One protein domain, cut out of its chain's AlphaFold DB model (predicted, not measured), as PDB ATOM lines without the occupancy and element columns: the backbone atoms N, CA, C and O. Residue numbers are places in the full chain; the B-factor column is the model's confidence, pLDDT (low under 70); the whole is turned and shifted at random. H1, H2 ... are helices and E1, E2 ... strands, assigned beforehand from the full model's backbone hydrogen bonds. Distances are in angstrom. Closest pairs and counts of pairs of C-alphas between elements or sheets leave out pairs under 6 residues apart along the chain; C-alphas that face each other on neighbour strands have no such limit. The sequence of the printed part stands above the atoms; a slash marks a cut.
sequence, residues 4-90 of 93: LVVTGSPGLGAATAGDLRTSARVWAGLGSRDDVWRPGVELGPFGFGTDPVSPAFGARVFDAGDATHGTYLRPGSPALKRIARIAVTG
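AT A GLANCE: This is residues 4 to 90 of the 93 residues of an uncharacterized protein of Actinomadura parvosata subsp. kistnae (UniProt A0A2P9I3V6). Little regular structure: a flat body, mostly loops, with a short parallel pair of strands, E1 and E2, in its middle, helix H2 along one side and small H1 towards the other. The 87 printed residues run E1, H1, E2, H2, mixed in class, with 25 in named elements. The whole is compact, radius of gyration of the C-alphas 13.0 A, spanning 38 by 32 by 16 A.

IN THESE COORDINATES: E1, residues 4 to 7, begins at C-alpha 4 (-73.525, 8.311, -65.844) and measures 10.2 A. H1 is residues 17 to 20, 5.6 A; E2 is residues 25 to 29, 13.5 A. H2, residues 78 to 89, 16.2 A, ends at C-alpha 89 (-79.342, 5.662, -54.175).

HOW THE PARTS SIT: E1 and E2 are parallel at 11 degrees; N 6 and O 27, 2.9 A apart, are within hydrogen-bond range. E1, H1, E2 form a strand-helix-strand unit, parallel neighbour strands with a helix between, its crossover right-handed. Residues 60 to 61 pair parallel with 27 to 28 of E2. The closest C-alphas of E1 and H2, Val 5 and Ile 83, are 7.2 A apart. H1 and H2 are apart. Every O i to N i+4 pair in H2 is within range; H1 is too short for one.

THE WHOLE: The printed part has no cut. The link E2 to H2 is long, 48 residues. Residues 39 to 47 have pLDDT under 70.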
ATOM      1  N   LEU A   4     -73.357   8.443 -64.401       97.62
ATOM      2  CA  LEU A   4     -73.525   8.311 -65.844       97.62
ATOM      3  C   LEU A   4     -73.949   6.875 -66.126       97.62
ATOM      4  O   LEU A   4     -73.185   5.953 -65.853       97.62
ATOM      5  N   VAL A   5     -75.154   6.687 -66.658       98.12
ATOM      6  CA  VAL A   5     -75.695   5.360 -66.966       98.12
ATOM      7  C   VAL A   5     -75.780   5.186 -68.474       98.12
ATOM      8  O   VAL A   5     -76.395   6.001 -69.159       98.12
ATOM      9  N   VAL A   6     -75.162   4.123 -68.979       97.25
ATOM     10  CA  VAL A   6     -75.094   3.795 -70.403       97.25
ATOM     11  C   VAL A   6     -75.799   2.467 -70.647       97.25
ATOM     12  O   VAL A   6     -75.546   1.484 -69.951       97.25
ATOM     13  N   THR A   7     -76.685   2.432 -71.640       97.25
ATOM     14  CA  THR A   7     -77.435   1.231 -72.025       97.25
ATOM     15  C   THR A   7     -77.506   1.087 -73.531       97.25
ATOM     16  O   THR A   7     -77.656   2.096 -74.217       97.25
ATOM     17  N   GLY A   8     -77.434  -0.147 -74.035       94.62
ATOM     18  CA  GLY A   8     -77.556  -0.425 -75.471       94.62
ATOM     19  C   GLY A   8     -76.530   0.320 -76.319       94.62
ATOM     20  O   GLY A   8     -76.843   0.799 -77.401       94.62
ATOM     21  N   SER A   9     -75.310   0.481 -75.806       93.06
ATOM     22  CA  SER A   9     -74.231   1.167 -76.507       93.06
ATOM     23  C   SER A   9     -73.219   0.140 -77.019       93.06
ATOM     24  O   SER A   9     -72.786  -0.698 -76.231       93.06
ATOM     25  N   PRO A  10     -72.795   0.219 -78.293       90.12
ATOM     26  CA  PRO A  10     -71.681  -0.580 -78.802       90.12
ATOM     27  C   PRO A  10     -70.317  -0.038 -78.333       90.12
ATOM     28  O   PRO A  10     -69.276  -0.594 -78.655       90.12
ATOM     29  N   GLY A  11     -70.298   1.077 -77.596       91.94
ATOM     30  CA  GLY A  11     -69.095   1.756 -77.136       91.94
ATOM     31  C   GLY A  11     -69.271   3.276 -77.077       91.94
ATOM     32  O   GLY A  11     -70.228   3.843 -77.608       91.94
ATOM     33  N   LEU A  12     -68.344   3.939 -76.386       92.25
ATOM     34  CA  LEU A  12     -68.407   5.372 -76.068       92.25
ATOM     35  C   LEU A  12     -67.313   6.208 -76.753       92.25
ATOM     36  O   LEU A  12     -67.070   7.345 -76.360       92.25
ATOM     37  N   GLY A  13     -66.624   5.647 -77.750       89.69
ATOM     38  CA  GLY A  13     -65.458   6.268 -78.393       89.69
ATOM     39  C   GLY A  13     -64.239   6.363 -77.469       89.69
ATOM     40  O   GLY A  13     -63.350   7.179 -77.694       89.69
ATOM     41  N   ALA A  14     -64.216   5.548 -76.413       91.62
ATOM     42  CA  ALA A  14     -63.218   5.537 -75.356       91.62
ATOM     43  C   ALA A  14     -62.709   4.107 -75.125       91.62
ATOM     44  O   ALA A  14     -63.468   3.145 -75.272       91.62
ATOM     45  N   ALA A  15     -61.434   3.969 -74.758       92.38
ATOM     46  CA  ALA A  15     -60.863   2.670 -74.403       92.38
ATOM     47  C   ALA A  15     -61.260   2.268 -72.974       92.38
ATOM     48  O   ALA A  15     -61.518   1.102 -72.695       92.38
ATOM     49  N   THR A  16     -61.352   3.244 -72.069       95.62
ATOM     50  CA  THR A  16     -61.702   3.036 -70.663       95.62
ATOM     51  C   THR A  16     -62.668   4.103 -70.156       95.62
ATOM     52  O   THR A  16     -62.766   5.204 -70.700       95.62
ATOM     53  N   ALA A  17     -63.341   3.820 -69.042       96.94
ATOM     54  CA  ALA A  17     -64.180   4.785 -68.340       96.94
ATOM     55  C   ALA A  17     -63.390   6.028 -67.884       96.94
ATOM     56  O   ALA A  17     -63.958   7.116 -67.794       96.94
ATOM     57  N   GLY A  18     -62.079   5.890 -67.634       96.00
ATOM     58  CA  GLY A  18     -61.193   7.005 -67.289       96.00
ATOM     59  C   GLY A  18     -61.014   8.012 -68.431       96.00
ATOM     60  O   GLY A  18     -60.900   9.215 -68.182       96.00
ATOM     61  N   ASP A  19     -61.087   7.552 -69.681       96.31
ATOM     62  CA  ASP A  19     -60.942   8.404 -70.868       96.31
ATOM     63  C   ASP A  19     -62.144   9.340 -71.080       96.31
ATOM     64  O   ASP A  19     -62.031  10.330 -71.803       96.31
ATOM     65  N   LEU A  20     -63.272   9.094 -70.397       95.44
ATOM     66  CA  LEU A  20     -64.452   9.969 -70.416       95.44
ATOM     67  C   LEU A  20     -64.235  11.297 -69.671       95.44
ATOM     68  O   LEU A  20     -65.076  12.191 -69.769       95.44
ATOM     69  N   ARG A  21     -63.135  11.436 -68.912       95.62
ATOM     70  CA  ARG A  21     -62.754  12.663 -68.178       95.62
ATOM     71  C   ARG A  21     -63.887  13.240 -67.320       95.62
ATOM     72  O   ARG A  21     -64.057  14.454 -67.219       95.62
ATOM     73  N   THR A  22     -64.655  12.359 -66.686       95.38
ATOM     74  CA  THR A  22     -65.764  12.708 -65.793       95.38
ATOM     75  C   THR A  22     -65.462  12.289 -64.359       95.38
ATOM     76  O   THR A  22     -64.790  11.290 -64.118       95.38
ATOM     77  N   SER A  23     -65.994  13.035 -63.391       95.75
ATOM     78  CA  SER A  23     -66.007  12.631 -61.980       95.75
ATOM     79  C   SER A  23     -67.226  11.772 -61.616       95.75
ATOM     80  O   SER A  23     -67.408  11.429 -60.448       95.75
ATOM     81  N   ALA A  24     -68.118  11.495 -62.574       97.19
ATOM     82  CA  ALA A  24     -69.288  10.654 -62.354       97.19
ATOM     83  C   ALA A  24     -68.893   9.181 -62.202       97.19
ATOM     84  O   ALA A  24     -67.945   8.706 -62.826       97.19
ATOM     85  N   ARG A  25     -69.665   8.424 -61.417       97.69
ATOM     86  CA  ARG A  25     -69.573   6.960 -61.464       97.69
ATOM     87  C   ARG A  25     -70.194   6.490 -62.774       97.69
ATOM     88  O   ARG A  25     -71.337   6.832 -63.069       97.69
ATOM     89  N   VAL A  26     -69.438   5.719 -63.545       98.12
ATOM     90  CA  VAL A  26     -69.880   5.198 -64.839       98.12
ATOM     91  C   VAL A  26     -70.513   3.829 -64.633       98.12
ATOM     92  O   VAL A  26     -69.889   2.938 -64.051       98.12
ATOM     93  N   TRP A  27     -71.743   3.674 -65.107       98.56
ATOM     94  CA  TRP A  27     -72.519   2.441 -65.072       98.56
ATOM     95  C   TRP A  27     -72.853   1.988 -66.488       98.56
ATOM     96  O   TRP A  27     -73.148   2.817 -67.350       98.56
ATOM     97  N   ALA A  28     -72.862   0.678 -66.708       98.25
ATOM     98  CA  ALA A  28     -73.206   0.086 -67.993       98.25
ATOM     99  C   ALA A  28     -74.166  -1.094 -67.816       98.25
ATOM    100  O   ALA A  28     -74.005  -1.901 -66.902       98.25
ATOM    101  N   GLY A  29     -75.155  -1.203 -68.698       97.94
ATOM    102  CA  GLY A  29     -76.062  -2.344 -68.747       97.94
ATOM    103  C   GLY A  29     -76.420  -2.690 -70.184       97.94
ATOM    104  O   GLY A  29     -76.749  -1.809 -70.976       97.94
ATOM    105  N   LEU A  30     -76.380  -3.976 -70.516       97.44
ATOM    106  CA  LEU A  30     -76.800  -4.492 -71.814       97.44
ATOM    107  C   LEU A  30     -77.889  -5.533 -71.581       97.44
ATOM    108  O   LEU A  30     -77.697  -6.485 -70.823       97.44
ATOM    109  N   GLY A  31     -79.056  -5.315 -72.177       97.50
ATOM    110  CA  GLY A  31     -80.148  -6.273 -72.107       97.50
ATOM    111  C   GLY A  31     -79.802  -7.533 -72.893       97.50
ATOM    112  O   GLY A  31     -79.214  -7.468 -73.967       97.50
ATOM    113  N   SER A  32     -80.200  -8.697 -72.384       96.94
ATOM    114  CA  SER A  32     -79.916  -9.998 -73.015       96.94
ATOM    115  C   SER A  32     -80.588 -10.202 -74.381       96.94
ATOM    116  O   SER A  32     -80.274 -11.160 -75.084       96.94
ATOM    117  N   ARG A  33     -81.517  -9.314 -74.758       96.31
ATOM    118  CA  ARG A  33     -82.175  -9.274 -76.071       96.31
ATOM    119  C   ARG A  33     -81.820  -8.018 -76.863       96.31
ATOM    120  O   ARG A  33     -82.464  -7.739 -77.874       96.31
ATOM    121  N   ASP A  34     -80.857  -7.238 -76.383       95.94
ATOM    122  CA  ASP A  34     -80.307  -6.135 -77.147       95.94
ATOM    123  C   ASP A  34     -79.367  -6.689 -78.216       95.94
ATOM    124  O   ASP A  34     -78.617  -7.643 -78.038       95.94
ATOM    125  N   ASP A  35     -79.476  -6.074 -79.366       91.25
ATOM    126  CA  ASP A  35     -78.958  -6.474 -80.649       91.25
ATOM    127  C   ASP A  35     -78.155  -5.317 -81.264       91.25
ATOM    128  O   ASP A  35     -77.941  -5.258 -82.476       91.25
ATOM    129  N   VAL A  36     -77.671  -4.419 -80.398       89.50
ATOM    130  CA  VAL A  36     -76.754  -3.316 -80.693       89.50
ATOM    131  C   VAL A  36     -75.529  -3.757 -81.506       89.50
ATOM    132  O   VAL A  36     -75.020  -2.991 -82.316       89.50
ATOM    133  N   TRP A  37     -75.106  -5.015 -81.362       80.50
ATOM    134  CA  TRP A  37     -73.994  -5.629 -82.093       80.50
ATOM    135  C   TRP A  37     -74.409  -6.330 -83.401       80.50
ATOM    136  O   TRP A  37     -73.706  -7.218 -83.884       80.50
ATOM    137  N   ARG A  38     -75.567  -5.997 -83.984       73.25
ATOM    138  CA  ARG A  38     -76.037  -6.657 -85.210       73.25
ATOM    139  C   ARG A  38     -75.050  -6.514 -86.383       73.25
ATOM    140  O   ARG A  38     -74.440  -5.455 -86.544       73.25
ATOM    141  N   PRO A  39     -74.939  -7.543 -87.250       57.88
ATOM    142  CA  PRO A  39     -74.112  -7.478 -88.453       57.88
ATOM    143  C   PRO A  39     -74.419  -6.220 -89.279       57.88
ATOM    144  O   PRO A  39     -75.581  -5.943 -89.574       57.88
ATOM    145  N   GLY A  40     -73.379  -5.462 -89.637       57.34
ATOM    146  CA  GLY A  40     -73.492  -4.167 -90.324       57.34
ATOM    147  C   GLY A  40     -73.282  -2.935 -89.433       57.34
ATOM    148  O   GLY A  40     -73.175  -1.833 -89.963       57.34
ATOM    149  N   VAL A  41     -73.166  -3.108 -88.109       58.69
ATOM    150  CA  VAL A  41     -72.801  -2.035 -87.158       58.69
ATOM    151  C   VAL A  41     -71.270  -1.877 -87.011       58.69
ATOM    152  O   VAL A  41     -70.791  -0.931 -86.391       58.69
ATOM    153  N   GLU A  42     -70.466  -2.732 -87.652       55.16
ATOM    154  CA  GLU A  42     -69.005  -2.575 -87.718       55.16
ATOM    155  C   GLU A  42     -68.596  -1.550 -88.789       55.16
ATOM    156  O   GLU A  42     -68.344  -1.877 -89.950       55.16
ATOM    157  N   LEU A  43     -68.499  -0.278 -88.396       54.19
ATOM    158  CA  LEU A  43     -67.898   0.777 -89.218       54.19
ATOM    159  C   LEU A  43     -66.362   0.750 -89.125       54.19
ATOM    160  O   LEU A  43     -65.743   1.659 -88.578       54.19
ATOM    161  N   GLY A  44     -65.741  -0.282 -89.702       51.44
ATOM    162  CA  GLY A  44     -64.305  -0.300 -90.021       51.44
ATOM    163  C   GLY A  44     -63.359   0.066 -88.855       51.44
ATOM    164  O   GLY A  44     -63.714  -0.101 -87.692       51.44
ATOM    165  N   PRO A  45     -62.134   0.564 -89.116       49.28
ATOM    166  CA  PRO A  45     -61.092   0.751 -88.091       49.28
ATOM    167  C   PRO A  45     -61.392   1.846 -87.042       49.28
ATOM    168  O   PRO A  45     -60.562   2.098 -86.173       49.28
ATOM    169  N   PHE A  46     -62.568   2.481 -87.100       58.09
ATOM    170  CA  PHE A  46     -63.046   3.533 -86.196       58.09
ATOM    171  C   PHE A  46     -64.148   3.008 -85.263       58.09
ATOM    172  O   PHE A  46     -65.181   3.654 -85.088       58.09
ATOM    173  N   GLY A  47     -63.954   1.809 -84.707       66.12
ATOM    174  CA  GLY A  47     -64.928   1.160 -83.829       66.12
ATOM    175  C   GLY A  47     -65.367   2.049 -82.662       66.12
ATOM    176  O   GLY A  47     -64.658   2.966 -82.252       66.12
ATOM    177  N   PHE A  48     -66.529   1.749 -82.084       77.06
ATOM    178  CA  PHE A  48     -67.125   2.499 -80.970       77.06
ATOM    179  C   PHE A  48     -66.287   2.489 -79.670       77.06
ATOM    180  O   PHE A  48     -66.725   3.013 -78.651       77.06
ATOM    181  N   GLY A  49     -65.066   1.954 -79.682       84.38
ATOM    182  CA  GLY A  49     -64.224   1.757 -78.507       84.38
ATOM    183  C   GLY A  49     -64.493   0.410 -77.846       84.38
ATOM    184  O   GLY A  49     -64.964  -0.530 -78.484       84.38
ATOM    185  N   THR A  50     -64.151   0.301 -76.565       91.12
ATOM    186  CA  THR A  50     -64.392  -0.917 -75.787       91.12
ATOM    187  C   THR A  50     -65.866  -0.999 -75.384       91.12
ATOM    188  O   THR A  50     -66.445   0.004 -74.963       91.12
ATOM    189  N   ASP A  51     -66.465  -2.191 -75.496       93.25
ATOM    190  CA  ASP A  51     -67.836  -2.451 -75.039       93.25
ATOM    191  C   ASP A  51     -68.003  -1.980 -73.576       93.25
ATOM    192  O   ASP A  51     -67.239  -2.433 -72.715       93.25
ATOM    193  N   PRO A  52     -68.977  -1.104 -73.254       96.19
ATOM    194  CA  PRO A  52     -69.136  -0.571 -71.907       96.19
ATOM    195  C   PRO A  52     -69.422  -1.626 -70.833       96.19
ATOM    196  O   PRO A  52     -69.122  -1.373 -69.665       96.19
ATOM    197  N   VAL A  53     -69.986  -2.791 -71.189       96.81
ATOM    198  CA  VAL A  53     -70.190  -3.898 -70.233       96.81
ATOM    199  C   VAL A  53     -68.982  -4.831 -70.120       96.81
ATOM    200  O   VAL A  53     -68.960  -5.706 -69.254       96.81
ATOM    201  N   SER A  54     -67.953  -4.642 -70.951       95.12
ATOM    202  CA  SER A  54     -66.699  -5.378 -70.820       95.12
ATOM    203  C   SER A  54     -65.957  -4.960 -69.546       95.12
ATOM    204  O   SER A  54     -65.793  -3.761 -69.293       95.12
ATOM    205  N   PRO A  55     -65.391  -5.914 -68.779       95.88
ATOM    206  CA  PRO A  55     -64.515  -5.595 -67.653       95.88
ATOM    207  C   PRO A  55     -63.342  -4.679 -68.034       95.88
ATOM    208  O   PRO A  55     -62.903  -3.881 -67.210       95.88
ATOM    209  N   ALA A  56     -62.861  -4.758 -69.281       95.06
ATOM    210  CA  ALA A  56     -61.764  -3.928 -69.776       95.06
ATOM    211  C   ALA A  56     -62.121  -2.432 -69.858       95.06
ATOM    212  O   ALA A  56     -61.229  -1.594 -69.753       95.06
ATOM    213  N   PHE A  57     -63.406  -2.087 -70.002       97.31
ATOM    214  CA  PHE A  57     -63.841  -0.692 -70.018       97.31
ATOM    215  C   PHE A  57     -63.826  -0.070 -68.611       97.31
ATOM    216  O   PHE A  57     -63.538   1.114 -68.454       97.31
ATOM    217  N   GLY A  58     -64.100  -0.861 -67.569       97.81
ATOM    218  CA  GLY A  58     -64.032  -0.413 -66.173       97.81
ATOM    219  C   GLY A  58     -65.277   0.319 -65.651       97.81
ATOM    220  O   GLY A  58     -65.200   0.993 -64.623       97.81
ATOM    221  N   ALA A  59     -66.426   0.198 -66.323       97.94
ATOM    222  CA  ALA A  59     -67.705   0.653 -65.776       97.94
ATOM    223  C   ALA A  59     -68.246  -0.309 -64.702       97.94
ATOM    224  O   ALA A  59     -67.900  -1.488 -64.637       97.94
ATOM    225  N   ARG A  60     -69.159   0.194 -63.868       98.31
ATOM    226  CA  ARG A  60     -69.959  -0.623 -62.951       98.31
ATOM    227  C   ARG A  60     -71.096  -1.276 -63.732       98.31
ATOM    228  O   ARG A  60     -72.024  -0.592 -64.162       98.31
ATOM    229  N   VAL A  61     -71.025  -2.587 -63.923       98.12
ATOM    230  CA  VAL A  61     -72.032  -3.314 -64.703       98.12
ATOM    231  C   VAL A  61     -73.271  -3.594 -63.850       98.12
ATOM    232  O   VAL A  61     -73.150  -4.003 -62.696       98.12
ATOM    233  N   PHE A  62     -74.462  -3.386 -64.413       98.06
ATOM    234  CA  PHE A  62     -75.728  -3.800 -63.807       98.06
ATOM    235  C   PHE A  62     -76.530  -4.701 -64.747       98.06
ATOM    236  O   PHE A  62     -76.451  -4.593 -65.970       98.06
ATOM    237  N   ASP A  63     -77.341  -5.577 -64.159       97.38
ATOM    238  CA  ASP A  63     -78.246  -6.453 -64.899       97.38
ATOM    239  C   ASP A  63     -79.430  -5.658 -65.475       97.38
ATOM    240  O   ASP A  63     -80.295  -5.192 -64.727       97.38
ATOM    241  N   ALA A  64     -79.463  -5.508 -66.800       97.25
ATOM    242  CA  ALA A  64     -80.539  -4.845 -67.534       97.25
ATOM    243  C   ALA A  64     -81.686  -5.798 -67.948       97.25
ATOM    244  O   ALA A  64     -82.628  -5.374 -68.621       97.25
ATOM    245  N   GLY A  65     -81.644  -7.068 -67.534       97.38
ATOM    246  CA  GLY A  65     -82.676  -8.064 -67.808       97.38
ATOM    247  C   GLY A  65     -82.793  -8.434 -69.288       97.38
ATOM    248  O   GLY A  65     -81.803  -8.626 -69.996       97.38
ATOM    249  N   ASP A  66     -84.027  -8.562 -69.774       97.38
ATOM    250  CA  ASP A  66     -84.364  -8.947 -71.149       97.38
ATOM    251  C   ASP A  66     -84.670  -7.756 -72.067       97.38
ATOM    252  O   ASP A  66     -85.328  -7.919 -73.097       97.38
ATOM    253  N   ALA A  67     -84.195  -6.559 -71.705       97.88
ATOM    254  CA  ALA A  67     -84.372  -5.367 -72.521       97.88
ATOM    255  C   ALA A  67     -83.860  -5.598 -73.955       97.88
ATOM    256  O   ALA A  67     -82.767  -6.116 -74.177       97.88
ATOM    257  N   THR A  68     -84.676  -5.207 -74.928       97.06
ATOM    258  CA  THR A  68     -84.254  -4.937 -76.307       97.06
ATOM    259  C   THR A  68     -83.747  -3.499 -76.415       97.06
ATOM    260  O   THR A  68     -84.050  -2.672 -75.547       97.06
ATOM    261  N   HIS A  69     -83.077  -3.164 -77.519       95.81
ATOM    262  CA  HIS A  69     -82.469  -1.849 -77.758       95.81
ATOM    263  C   HIS A  69     -83.378  -0.647 -77.425       95.81
ATOM    264  O   HIS A  69     -82.942   0.349 -76.854       95.81
ATOM    265  N   GLY A  70     -84.679  -0.754 -77.718       95.81
ATOM    266  CA  GLY A  70     -85.658   0.315 -77.494       95.81
ATOM    267  C   GLY A  70     -86.442   0.251 -76.178       95.81
ATOM    268  O   GLY A  70     -87.396   1.009 -76.021       95.81
ATOM    269  N   THR A  71     -86.131  -0.665 -75.252       97.88
ATOM    270  CA  THR A  71     -87.028  -0.959 -74.107       97.88
ATOM    271  C   THR A  71     -86.441  -0.730 -72.717       97.88
ATOM    272  O   THR A  71     -87.163  -0.909 -71.735       97.88
ATOM    273  N   TYR A  72     -85.206  -0.234 -72.600       98.06
ATOM    274  CA  TYR A  72     -84.568   0.069 -71.306       98.06
ATOM    275  C   TYR A  72     -85.384   0.995 -70.394       98.06
ATOM    276  O   TYR A  72     -85.350   0.848 -69.175       98.06
ATOM    277  N   LEU A  73     -86.136   1.934 -70.978       97.88
ATOM    278  CA  LEU A  73     -86.953   2.912 -70.248       97.88
ATOM    279  C   LEU A  73     -88.445   2.564 -70.233       97.88
ATOM    280  O   LEU A  73     -89.276   3.382 -69.841       97.88
ATOM    281  N   ARG A  74     -88.815   1.347 -70.651       98.31
ATOM    282  CA  ARG A  74     -90.207   0.904 -70.601       98.31
ATOM    283  C   ARG A  74     -90.681   0.879 -69.138       98.31
ATOM    284  O   ARG A  74     -90.003   0.256 -68.309       98.31
ATOM    285  N   PRO A  75     -91.838   1.485 -68.805       97.94
ATOM    286  CA  PRO A  75     -92.392   1.439 -67.456       97.94
ATOM    287  C   PRO A  75     -92.487   0.008 -66.917       97.94
ATOM    288  O   PRO A  75     -92.944  -0.901 -67.609       97.94
ATOM    289  N   GLY A  76     -92.026  -0.193 -65.682       96.62
ATOM    290  CA  GLY A  76     -92.038  -1.491 -65.002       96.62
ATOM    291  C   GLY A  76     -90.915  -2.462 -65.393       96.62
ATOM    292  O   GLY A  76     -90.776  -3.489 -64.724       96.62
ATOM    293  N   SER A  77     -90.100  -2.146 -66.407       97.50
ATOM    294  CA  SER A  77     -88.992  -3.009 -66.831       97.50
ATOM    295  C   SER A  77     -87.919  -3.175 -65.740       97.50
ATOM    296  O   SER A  77     -87.706  -2.258 -64.935       97.50
ATOM    297  N   PRO A  78     -87.215  -4.324 -65.698       97.06
ATOM    298  CA  PRO A  78     -86.072  -4.515 -64.804       97.06
ATOM    299  C   PRO A  78     -84.981  -3.453 -65.003       97.06
ATOM    300  O   PRO A  78     -84.499  -2.888 -64.022       97.06
ATOM    301  N   ALA A  79     -84.664  -3.119 -66.259       97.94
ATOM    302  CA  ALA A  79     -83.701  -2.077 -66.604       97.94
ATOM    303  C   ALA A  79     -84.069  -0.718 -65.991       97.94
ATOM    304  O   ALA A  79     -83.263  -0.138 -65.266       97.94
ATOM    305  N   LEU A  80     -85.304  -0.236 -66.191       98.31
ATOM    306  CA  LEU A  80     -85.730   1.051 -65.638       98.31
ATOM    307  C   LEU A  80     -85.674   1.066 -64.105       98.31
ATOM    308  O   LEU A  80     -85.273   2.069 -63.519       98.31
ATOM    309  N   LYS A  81     -86.031  -0.045 -63.445       98.12
ATOM    310  CA  LYS A  81     -85.919  -0.161 -61.982       98.12
ATOM    311  C   LYS A  81     -84.471   0.015 -61.516       98.12
ATOM    312  O   LYS A  81     -84.243   0.755 -60.564       98.12
ATOM    313  N   ARG A  82     -83.503  -0.609 -62.196       98.19
ATOM    314  CA  ARG A  82     -82.063  -0.478 -61.897       98.19
ATOM    315  C   ARG A  82     -81.552   0.941 -62.154       98.19
ATOM    316  O   ARG A  82     -80.881   1.502 -61.296       98.19
ATOM    317  N   ILE A  83     -81.918   1.548 -63.286       98.25
ATOM    318  CA  ILE A  83     -81.538   2.931 -63.629       98.25
ATOM    319  C   ILE A  83     -82.070   3.909 -62.572       98.25
ATOM    320  O   ILE A  83     -81.327   4.748 -62.066       98.25
ATOM    321  N   ALA A  84     -83.341   3.768 -62.185       98.00
ATOM    322  CA  ALA A  84     -83.948   4.593 -61.144       98.00
ATOM    323  C   ALA A  84     -83.290   4.372 -59.773       98.00
ATOM    324  O   ALA A  84     -83.067   5.331 -59.036       98.00
ATOM    325  N   ARG A  85     -82.933   3.124 -59.439       97.88
ATOM    326  CA  ARG A  85     -82.181   2.794 -58.223       97.88
ATOM    327  C   ARG A  85     -80.847   3.541 -58.191       97.88
ATOM    328  O   ARG A  85     -80.592   4.246 -57.221       97.88
ATOM    329  N   ILE A  86     -80.071   3.488 -59.278       98.06
ATOM    330  CA  ILE A  86     -78.794   4.208 -59.399       98.06
ATOM    331  C   ILE A  86     -79.012   5.712 -59.216       98.06
ATOM    332  O   ILE A  86     -78.292   6.336 -58.444       98.06
ATOM    333  N   ALA A  87     -80.028   6.287 -59.861       97.12
ATOM    334  CA  ALA A  87     -80.304   7.718 -59.771       97.12
ATOM    335  C   ALA A  87     -80.658   8.183 -58.347       97.12
ATOM    336  O   ALA A  87     -80.279   9.284 -57.950       97.12
ATOM    337  N   VAL A  88     -81.380   7.365 -57.575       97.25
ATOM    338  CA  VAL A  88     -81.849   7.743 -56.230       97.25
ATOM    339  C   VAL A  88     -80.854   7.364 -55.132       97.25
ATOM    340  O   VAL A  88     -80.711   8.099 -54.158       97.25
ATOM    341  N   THR A  89     -80.180   6.220 -55.251       96.81
ATOM    342  CA  THR A  89     -79.342   5.662 -54.175       96.81
ATOM    343  C   THR A  89     -77.863   5.612 -54.529       96.81
ATOM    344  O   THR A  89     -77.020   5.450 -53.647       96.81
ATOM    345  N   GLY A  90     -77.517   5.718 -55.811       96.31
ATOM    346  CA  GLY A  90     -76.164   5.467 -56.270       96.31
ATOM    347  C   GLY A  90     -75.756   3.997 -56.257       96.31
ATOM    348  O   GLY A  90     -74.559   3.713 -56.227       96.31
TER     349      GLY A  90